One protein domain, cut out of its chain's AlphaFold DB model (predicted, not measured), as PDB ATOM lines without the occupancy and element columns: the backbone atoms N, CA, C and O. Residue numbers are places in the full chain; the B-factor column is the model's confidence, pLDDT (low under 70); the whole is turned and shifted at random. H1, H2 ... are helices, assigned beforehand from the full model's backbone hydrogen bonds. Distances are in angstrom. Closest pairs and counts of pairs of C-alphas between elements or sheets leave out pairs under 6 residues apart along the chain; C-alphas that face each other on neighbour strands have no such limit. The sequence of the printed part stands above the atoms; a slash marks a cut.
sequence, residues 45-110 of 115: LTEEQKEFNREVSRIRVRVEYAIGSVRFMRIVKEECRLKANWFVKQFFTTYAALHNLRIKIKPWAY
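This is residues 45 to 110 of the 115 residues of the protein "DDE Tnp4 domain-containing protein" of Bacteroides stercorirosoris (UniProt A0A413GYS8). Two long helices make a loose, open T: H1 is the stem, and its last turns come close to H3, which passes about perpendicular to it. The short helix H2 lies in the turn where the backbone folds back from H1 to H3, while residues 54 to 65 of H1 stick out as a free arm. The printed part has 66 residues, with three named helices in the order H1, H2, H3 and no named strand; the class is all helix. The whole is only just loose, close to extended, with a radius of gyration of the C-alphas of 16.1 A, and it is elongated, spanning 48 by 30 by 18 A.

H1, residues 47 to 70, and H2, residues 74 to 77, are close but not clearly touching; their closest C-alphas, those of Val 70 and Val 76, are 7.1 A apart. H2 and H3, residues 85 to 105, are near each other, with 5 pairs of C-alphas within 10 A. H1 and H3 are close but not clearly touching, with the closest C-alphas, those of Ala 66 and His 99, 7.3 A apart. Their lines stand about perpendicular, at 75 degrees. Every O i to N i+4 pair is within hydrogen-bond range in H3, and 19 of 20 are in H1; H2 is too short for such a pair.

H1 begins at C-alpha 47, (250.447, 165.044, 75.940), and measures 35.0 A from first to last C-alpha. H2 has four residues. H3 measures 30.5 A and ends at C-alpha 105, (214.812, 172.115, 86.155).

The two C-alphas farthest apart, those of Glu 47 and Leu 82, are 47.9 A apart. The printed part has no cut. The link from H1 to H2 is tight, and that from H2 to H3 is short. The pLDDT is under 70 at residues 70 to 85, 88 and 107 to 110.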
ATOM      1  N   LEU A  45     253.793 171.018  73.005       80.75
ATOM      2  CA  LEU A  45     253.161 170.648  74.278       80.75
ATOM      3  C   LEU A  45     253.309 169.141  74.494       80.75
ATOM      4  O   LEU A  45     253.106 168.376  73.545       80.75
ATOM      5  N   THR A  46     253.603 168.738  75.729       85.88
ATOM      6  CA  THR A  46     253.516 167.329  76.128       85.88
ATOM      7  C   THR A  46     252.057 166.872  76.115       85.88
ATOM      8  O   THR A  46     251.142 167.697  76.170       85.88
ATOM      9  N   GLU A  47     251.817 165.566  76.009       85.31
ATOM     10  CA  GLU A  47     250.447 165.044  75.940       85.31
ATOM     11  C   GLU A  47     249.666 165.332  77.232       85.31
ATOM     12  O   GLU A  47     248.545 165.829  77.172       85.31
ATOM     13  N   GLU A  48     250.322 165.207  78.386       84.38
ATOM     14  CA  GLU A  48     249.779 165.589  79.697       84.38
ATOM     15  C   GLU A  48     249.350 167.066  79.753       84.38
ATOM     16  O   GLU A  48     248.278 167.403  80.255       84.38
ATOM     17  N   GLN A  49     250.147 167.976  79.177       83.44
ATOM     18  CA  GLN A  49     249.801 169.401  79.113       83.44
ATOM     19  C   GLN A  49     248.596 169.662  78.206       83.44
ATOM     20  O   GLN A  49     247.820 170.587  78.456       83.44
ATOM     21  N   LYS A  50     248.431 168.878  77.134       85.69
ATOM     22  CA  LYS A  50     247.259 168.991  76.260       85.69
ATOM     23  C   LYS A  50     246.005 168.474  76.948       85.69
ATOM     24  O   LYS A  50     244.958 169.101  76.799       85.69
ATOM     25  N   GLU A  51     246.106 167.370  77.681       86.50
ATOM     26  CA  GLU A  51     244.995 166.798  78.438       86.50
ATOM     27  C   GLU A  51     244.516 167.771  79.517       86.50
ATOM     28  O   GLU A  51     243.345 168.152  79.522       86.50
ATOM     29  N   PHE A  52     245.444 168.325  80.299       84.06
ATOM     30  CA  PHE A  52     245.146 169.392  81.253       84.06
ATOM     31  C   PHE A  52     244.467 170.599  80.582       84.06
ATOM     32  O   PHE A  52     243.411 171.063  81.017       84.06
ATOM     33  N   ASN A  53     245.007 171.085  79.459       85.75
ATOM     34  CA  ASN A  53     244.394 172.191  78.718       85.75
ATOM     35  C   ASN A  53     242.996 171.847  78.176       85.75
ATOM     36  O   ASN A  53     242.148 172.738  78.053       85.75
ATOM     37  N   ARG A  54     242.730 170.577  77.854       84.19
ATOM     38  CA  ARG A  54     241.422 170.097  77.396       84.19
ATOM     39  C   ARG A  54     240.407 170.107  78.537       84.19
ATOM     40  O   ARG A  54     239.293 170.587  78.333       84.19
ATOM     41  N   GLU A  55     240.778 169.654  79.730       82.44
ATOM     42  CA  GLU A  55     239.929 169.733  80.928       82.44
ATOM     43  C   GLU A  55     239.600 171.181  81.301       82.44
ATOM     44  O   GLU A  55     238.431 171.540  81.463       82.44
ATOM     45  N   VAL A  56     240.621 172.039  81.320       80.50
ATOM     46  CA  VAL A  56     240.481 173.483  81.540       80.50
ATOM     47  C   VAL A  56     239.522 174.097  80.519       80.50
ATOM     48  O   VAL A  56     238.608 174.843  80.875       80.50
ATOM     49  N   SER A  57     239.660 173.731  79.244       78.75
ATOM     50  CA  SER A  57     238.780 174.217  78.176       78.75
ATOM     51  C   SER A  57     237.334 173.733  78.337       78.75
ATOM     52  O   SER A  57     236.412 174.518  78.127       78.75
ATOM     53  N   ARG A  58     237.101 172.486  78.776       77.62
ATOM     54  CA  ARG A  58     235.745 171.969  79.063       77.62
ATOM     55  C   ARG A  58     235.045 172.776  80.155       77.62
ATOM     56  O   ARG A  58     233.846 173.038  80.044       77.62
ATOM     57  N   ILE A  59     235.778 173.177  81.193       76.81
ATOM     58  CA  ILE A  59     235.252 174.032  82.264       76.81
ATOM     59  C   ILE A  59     234.949 175.433  81.714       76.81
ATOM     60  O   ILE A  59     233.845 175.935  81.927       76.81
ATOM     61  N   ARG A  60     235.873 176.033  80.947       75.56
ATOM     62  CA  ARG A  60     235.693 177.372  80.348       75.56
ATOM     63  C   ARG A  60     234.447 177.456  79.475       75.56
ATOM     64  O   ARG A  60     233.662 178.378  79.654       75.56
ATOM     65  N   VAL A  61     234.204 176.463  78.620       76.31
ATOM     66  CA  VAL A  61     233.013 176.428  77.754       76.31
ATOM     67  C   VAL A  61     231.723 176.511  78.580       76.31
ATOM     68  O   VAL A  61     230.827 177.285  78.252       76.31
ATOM     69  N   ARG A  62     231.624 175.774  79.695       73.06
ATOM     70  CA  ARG A  62     230.447 175.838  80.583       73.06
ATOM     71  C   ARG A  62     230.277 177.223  81.212       73.06
ATOM     72  O   ARG A  62     229.159 177.731  81.275       73.06
ATOM     73  N   VAL A  63     231.377 177.835  81.648       70.19
ATOM     74  CA  VAL A  63     231.377 179.190  82.220       70.19
ATOM     75  C   VAL A  63     230.967 180.227  81.174       70.19
ATOM     76  O   VAL A  63     230.128 181.077  81.458       70.19
ATOM     77  N   GLU A  64     231.482 180.137  79.950       71.75
ATOM     78  CA  GLU A  64     231.118 181.025  78.842       71.75
ATOM     79  C   GLU A  64     229.634 180.909  78.478       71.75
ATOM     80  O   GLU A  64     228.983 181.931  78.268       71.75
ATOM     81  N   TYR A  65     229.060 179.700  78.482       73.88
ATOM     82  CA  TYR A  65     227.615 179.516  78.313       73.88
ATOM     83  C   TYR A  65     226.812 180.164  79.443       73.88
ATOM     84  O   TYR A  65     225.812 180.836  79.174       73.88
ATOM     85  N   ALA A  66     227.252 180.016  80.696       71.00
ATOM     86  CA  ALA A  66     226.617 180.680  81.830       71.00
ATOM     87  C   ALA A  66     226.667 182.207  81.669       71.00
ATOM     88  O   ALA A  66     225.629 182.864  81.752       71.00
ATOM     89  N   ILE A  67     227.830 182.766  81.322       71.00
ATOM     90  CA  ILE A  67     228.009 184.201  81.053       71.00
ATOM     91  C   ILE A  67     227.130 184.658  79.882       71.00
ATOM     92  O   ILE A  67     226.422 185.661  79.988       71.00
ATOM     93  N   GLY A  68     227.119 183.912  78.778       72.56
ATOM     94  CA  GLY A  68     226.283 184.179  77.608       72.56
ATOM     95  C   GLY A  68     224.798 184.202  77.959       72.56
ATOM     96  O   GLY A  68     224.067 185.076  77.496       72.56
ATOM     97  N   SER A  69     224.370 183.321  78.865       71.06
ATOM     98  CA  SER A  69     222.998 183.303  79.365       71.06
ATOM     99  C   SER A  69     222.646 184.492  80.261       71.06
ATOM    100  O   SER A  69     221.460 184.720  80.476       71.06
ATOM    101  N   VAL A  70     223.614 185.267  80.769       69.50
ATOM    102  CA  VAL A  70     223.363 186.529  81.504       69.50
ATOM    103  C   VAL A  70     223.459 187.738  80.588       69.50
ATOM    104  O   VAL A  70     222.845 188.772  80.833       69.50
ATOM    105  N   ARG A  71     224.245 187.622  79.515       67.56
ATOM    106  CA  ARG A  71     224.626 188.739  78.648       67.56
ATOM    107  C   ARG A  71     223.442 189.392  77.923       67.56
ATOM    108  O   ARG A  71     223.580 190.511  77.439       67.56
ATOM    109  N   PHE A  72     222.280 188.735  77.880       66.50
ATOM    110  CA  PHE A  72     221.042 189.340  77.377       66.50
ATOM    111  C   PHE A  72     220.497 190.451  78.294       66.50
ATOM    112  O   PHE A  72     219.740 191.306  77.841       66.50
ATOM    113  N   MET A  73     220.866 190.464  79.578       68.06
ATOM    114  CA  MET A  73     220.355 191.428  80.548       68.06
ATOM    115  C   MET A  73     221.009 192.802  80.366       68.06
ATOM    116  O   MET A  73     222.235 192.934  80.358       68.06
ATOM    117  N   ARG A  74     220.189 193.858  80.300       68.44
ATOM    118  CA  ARG A  74     220.665 195.242  80.112       68.44
ATOM    119  C   ARG A  74     221.591 195.707  81.238       68.44
ATOM    120  O   ARG A  74     222.586 196.345  80.949       68.44
ATOM    121  N   ILE A  75     221.348 195.289  82.483       68.19
ATOM    122  CA  ILE A  75     222.200 195.602  83.651       68.19
ATOM    123  C   ILE A  75     223.632 195.055  83.496       68.19
ATOM    124  O   ILE A  75     224.582 195.624  84.024       68.19
ATOM    125  N   VAL A  76     223.789 193.944  82.773       62.53
ATOM    126  CA  VAL A  76     225.083 193.292  82.514       62.53
ATOM    127  C   VAL A  76     225.769 193.876  81.283       62.53
ATOM    128  O   VAL A  76     226.994 193.987  81.235       62.53
ATOM    129  N   LYS A  77     224.968 194.236  80.278       64.38
ATOM    130  CA  LYS A  77     225.425 194.781  78.999       64.38
ATOM    131  C   LYS A  77     225.795 196.265  79.083       64.38
ATOM    132  O   LYS A  77     226.775 196.677  78.466       64.38
ATOM    133  N   GLU A  78     225.001 197.056  79.793       66.88
ATOM    134  CA  GLU A  78     225.089 198.514  79.862       66.88
ATOM    135  C   GLU A  78     225.801 198.982  81.135       66.88
ATOM    136  O   GLU A  78     226.009 198.222  82.084       66.88
ATOM    137  N   GLU A  79     226.189 200.261  81.153       62.16
ATOM    138  CA  GLU A  79     226.813 200.849  82.331       62.16
ATOM    139  C   GLU A  79     225.839 201.025  83.474       62.16
ATOM    140  O   GLU A  79     225.041 201.960  83.498       62.16
ATOM    141  N   CYS A  80     225.936 200.131  84.457       65.38
ATOM    142  CA  CYS A  80     225.265 200.310  85.726       65.38
ATOM    143  C   CYS A  80     225.907 201.502  86.453       65.38
ATOM    144  O   CYS A  80     226.906 201.362  87.154       65.38
ATOM    145  N   ARG A  81     225.312 202.690  86.285       68.94
ATOM    146  CA  ARG A  81     225.748 203.956  86.910       68.94
ATOM    147  C   ARG A  81     225.526 204.002  88.427       68.94
ATOM    148  O   ARG A  81     225.895 204.980  89.077       68.94
ATOM    149  N   LEU A  82     224.926 202.962  89.005       68.31
ATOM    150  CA  LEU A  82     224.776 202.820  90.450       68.31
ATOM    151  C   LEU A  82     226.160 202.655  91.092       68.31
ATOM    152  O   LEU A  82     226.854 201.669  90.864       68.31
ATOM    153  N   LYS A  83     226.535 203.602  91.959       61.12
ATOM    154  CA  LYS A  83     227.787 203.564  92.741       61.12
ATOM    155  C   LYS A  83     227.788 202.476  93.834       61.12
ATOM    156  O   LYS A  83     228.803 202.251  94.489       61.12
ATOM    157  N   ALA A  84     226.660 201.797  94.037       69.06
ATOM    158  CA  ALA A  84     226.470 200.770  95.051       69.06
ATOM    159  C   ALA A  84     227.022 199.405  94.593       69.06
ATOM    160  O   ALA A  84     226.321 198.602  93.980       69.06
ATOM    161  N   ASN A  85     228.277 199.106  94.944       66.56
ATOM    162  CA  ASN A  85     228.903 197.807  94.643       66.56
ATOM    163  C   ASN A  85     228.156 196.607  95.272       66.56
ATOM    164  O   ASN A  85     228.202 195.504  94.725       66.56
ATOM    165  N   TRP A  86     227.465 196.806  96.404       70.69
ATOM    166  CA  TRP A  86     226.695 195.756  97.085       70.69
ATOM    167  C   TRP A  86     225.488 195.293  96.262       70.69
ATOM    168  O   TRP A  86     225.216 194.098  96.192       70.69
ATOM    169  N   PHE A  87     224.820 196.234  95.587       72.56
ATOM    170  CA  PHE A  87     223.667 195.960  94.739       72.56
ATOM    171  C   PHE A  87     224.107 195.066  93.589       72.56
ATOM    172  O   PHE A  87     223.622 193.952  93.451       72.56
ATOM    173  N   VAL A  88     225.140 195.493  92.860       69.56
ATOM    174  CA  VAL A  88     225.744 194.724  91.768       69.56
ATOM    175  C   VAL A  88     226.029 193.283  92.211       69.56
ATOM    176  O   VAL A  88     225.521 192.349  91.593       69.56
ATOM    177  N   LYS A  89     226.734 193.095  93.334       71.44
ATOM    178  CA  LYS A  89     227.031 191.774  93.912       71.44
ATOM    179  C   LYS A  89     225.774 190.928  94.176       71.44
ATOM    180  O   LYS A  89     225.761 189.747  93.845       71.44
ATOM    181  N   GLN A  90     224.716 191.507  94.734       77.75
ATOM    182  CA  GLN A  90     223.478 190.781  95.032       77.75
ATOM    183  C   GLN A  90     222.743 190.318  93.764       77.75
ATOM    184  O   GLN A  90     222.234 189.193  93.726       77.75
ATOM    185  N   PHE A  91     222.739 191.130  92.700       75.00
ATOM    186  CA  PHE A  91     222.198 190.726  91.394       75.00
ATOM    187  C   PHE A  91     222.947 189.523  90.829       75.00
ATOM    188  O   PHE A  91     222.322 188.564  90.381       75.00
ATOM    189  N   PHE A  92     224.278 189.547  90.904       71.94
ATOM    190  CA  PHE A  92     225.115 188.432  90.472       71.94
ATOM    191  C   PHE A  92     224.810 187.134  91.218       71.94
ATOM    192  O   PHE A  92     224.615 186.099  90.583       71.94
ATOM    193  N   THR A  93     224.737 187.182  92.550       76.62
ATOM    194  CA  THR A  93     224.439 185.999  93.369       76.62
ATOM    195  C   THR A  93     223.051 185.443  93.055       76.62
ATOM    196  O   THR A  93     222.898 184.238  92.850       76.62
ATOM    197  N   THR A  94     222.052 186.320  92.951       82.19
ATOM    198  CA  THR A  94     220.675 185.934  92.607       82.19
ATOM    199  C   THR A  94     220.627 185.277  91.234       82.19
ATOM    200  O   THR A  94     220.000 184.236  91.050       82.19
ATOM    201  N   TYR A  95     221.349 185.839  90.267       76.31
ATOM    202  CA  TYR A  95     221.420 185.279  88.932       76.31
ATOM    203  C   TYR A  95     222.104 183.909  88.909       76.31
ATOM    204  O   TYR A  95     221.585 182.982  88.292       76.31
ATOM    205  N   ALA A  96     223.242 183.753  89.592       74.31
ATOM    206  CA  ALA A  96     223.922 182.465  89.690       74.31
ATOM    207  C   ALA A  96     222.986 181.396  90.280       74.31
ATOM    208  O   ALA A  96     222.923 180.278  89.768       74.31
ATOM    209  N   ALA A  97     222.188 181.756  91.291       80.12
ATOM    210  CA  ALA A  97     221.164 180.881  91.849       80.12
ATOM    211  C   ALA A  97     220.073 180.521  90.822       80.12
ATOM    212  O   ALA A  97     219.752 179.342  90.669       80.12
ATOM    213  N   LEU A  98     219.550 181.496  90.068       82.19
ATOM    214  CA  LEU A  98     218.556 181.264  89.010       82.19
ATOM    215  C   LEU A  98     219.104 180.403  87.866       82.19
ATOM    216  O   LEU A  98     218.401 179.533  87.358       82.19
ATOM    217  N   HIS A  99     220.358 180.610  87.466       76.19
ATOM    218  CA  HIS A  99     221.021 179.802  86.447       76.19
ATOM    219  C   HIS A  99     221.201 178.354  86.921       76.19
ATOM    220  O   HIS A  99     220.856 177.420  86.197       76.19
ATOM    221  N   ASN A 100     221.646 178.159  88.165       79.31
ATOM    222  CA  ASN A 100     221.748 176.834  88.777       79.31
ATOM    223  C   ASN A 100     220.378 176.150  88.878       79.31
ATOM    224  O   ASN A 100     220.260 174.960  88.590       79.31
ATOM    225  N   LEU A 101     219.331 176.898  89.233       80.44
ATOM    226  CA  LEU A 101     217.957 176.401  89.256       80.44
ATOM    227  C   LEU A 101     217.479 176.012  87.849       80.44
ATOM    228  O   LEU A 101     216.914 174.937  87.673       80.44
ATOM    229  N   ARG A 102     217.763 176.830  86.830       78.94
ATOM    230  CA  ARG A 102     217.446 176.530  85.427       78.94
ATOM    231  C   ARG A 102     218.119 175.239  84.959       78.94
ATOM    232  O   ARG A 102     217.460 174.437  84.304       78.94
ATOM    233  N   ILE A 103     219.391 175.028  85.311       75.44
ATOM    234  CA  ILE A 103     220.112 173.779  85.021       75.44
ATOM    235  C   ILE A 103     219.467 172.593  85.747       75.44
ATOM    236  O   ILE A 103     219.370 171.521  85.164       75.44
ATOM    237  N   LYS A 104     219.000 172.762  86.991       78.12
ATOM    238  CA  LYS A 104     218.310 171.691  87.731       78.12
ATOM    239  C   LYS A 104     216.949 171.327  87.133       78.12
ATOM    240  O   LYS A 104     216.624 170.150  87.069       78.12
ATOM    241  N   ILE A 105     216.162 172.319  86.711       78.50
ATOM    242  CA  ILE A 105     214.812 172.115  86.155       78.50
ATOM    243  C   ILE A 105     214.882 171.525  84.747       78.50
ATOM    244  O   ILE A 105     214.128 170.619  84.404       78.50
ATOM    245  N   LYS A 106     215.784 172.048  83.918       72.00
ATOM    246  CA  LYS A 106     216.026 171.553  82.567       72.00
ATOM    247  C   LYS A 106     217.519 171.296  82.427       72.00
ATOM    248  O   LYS A 106     218.226 172.148  81.870       72.00
ATOM    249  N   PRO A 107     218.010 170.147  82.926       66.38
ATOM    250  CA  PRO A 107     219.368 169.742  82.646       66.38
ATOM    251  C   PRO A 107     219.430 169.574  81.136       66.38
ATOM    252  O   PRO A 107     218.808 168.682  80.561       66.38
ATOM    253  N   TRP A 108     220.112 170.501  80.463       57.22
ATOM    254  CA  TRP A 108     220.548 170.266  79.096       57.22
ATOM    255  C   TRP A 108     221.163 168.870  79.087       57.22
ATOM    256  O   TRP A 108     221.953 168.574  79.982       57.22
ATOM    257  N   ALA A 109     220.736 168.015  78.157       49.03
ATOM    258  CA  ALA A 109     221.154 166.621  78.046       49.03
ATOM    259  C   ALA A 109     222.649 166.520  77.696       49.03
ATOM    260  O   ALA A 109     223.044 166.058  76.630       49.03
ATOM    261  N   TYR A 110     223.514 166.988  78.585       51.91
ATOM    262  CA  TYR A 110     224.906 166.628  78.606       51.91
ATOM    263  C   TYR A 110     224.918 165.193  79.104       51.91
ATOM    264  O   TYR A 110     224.552 164.928  80.248       51.91
TER     265      TYR A 110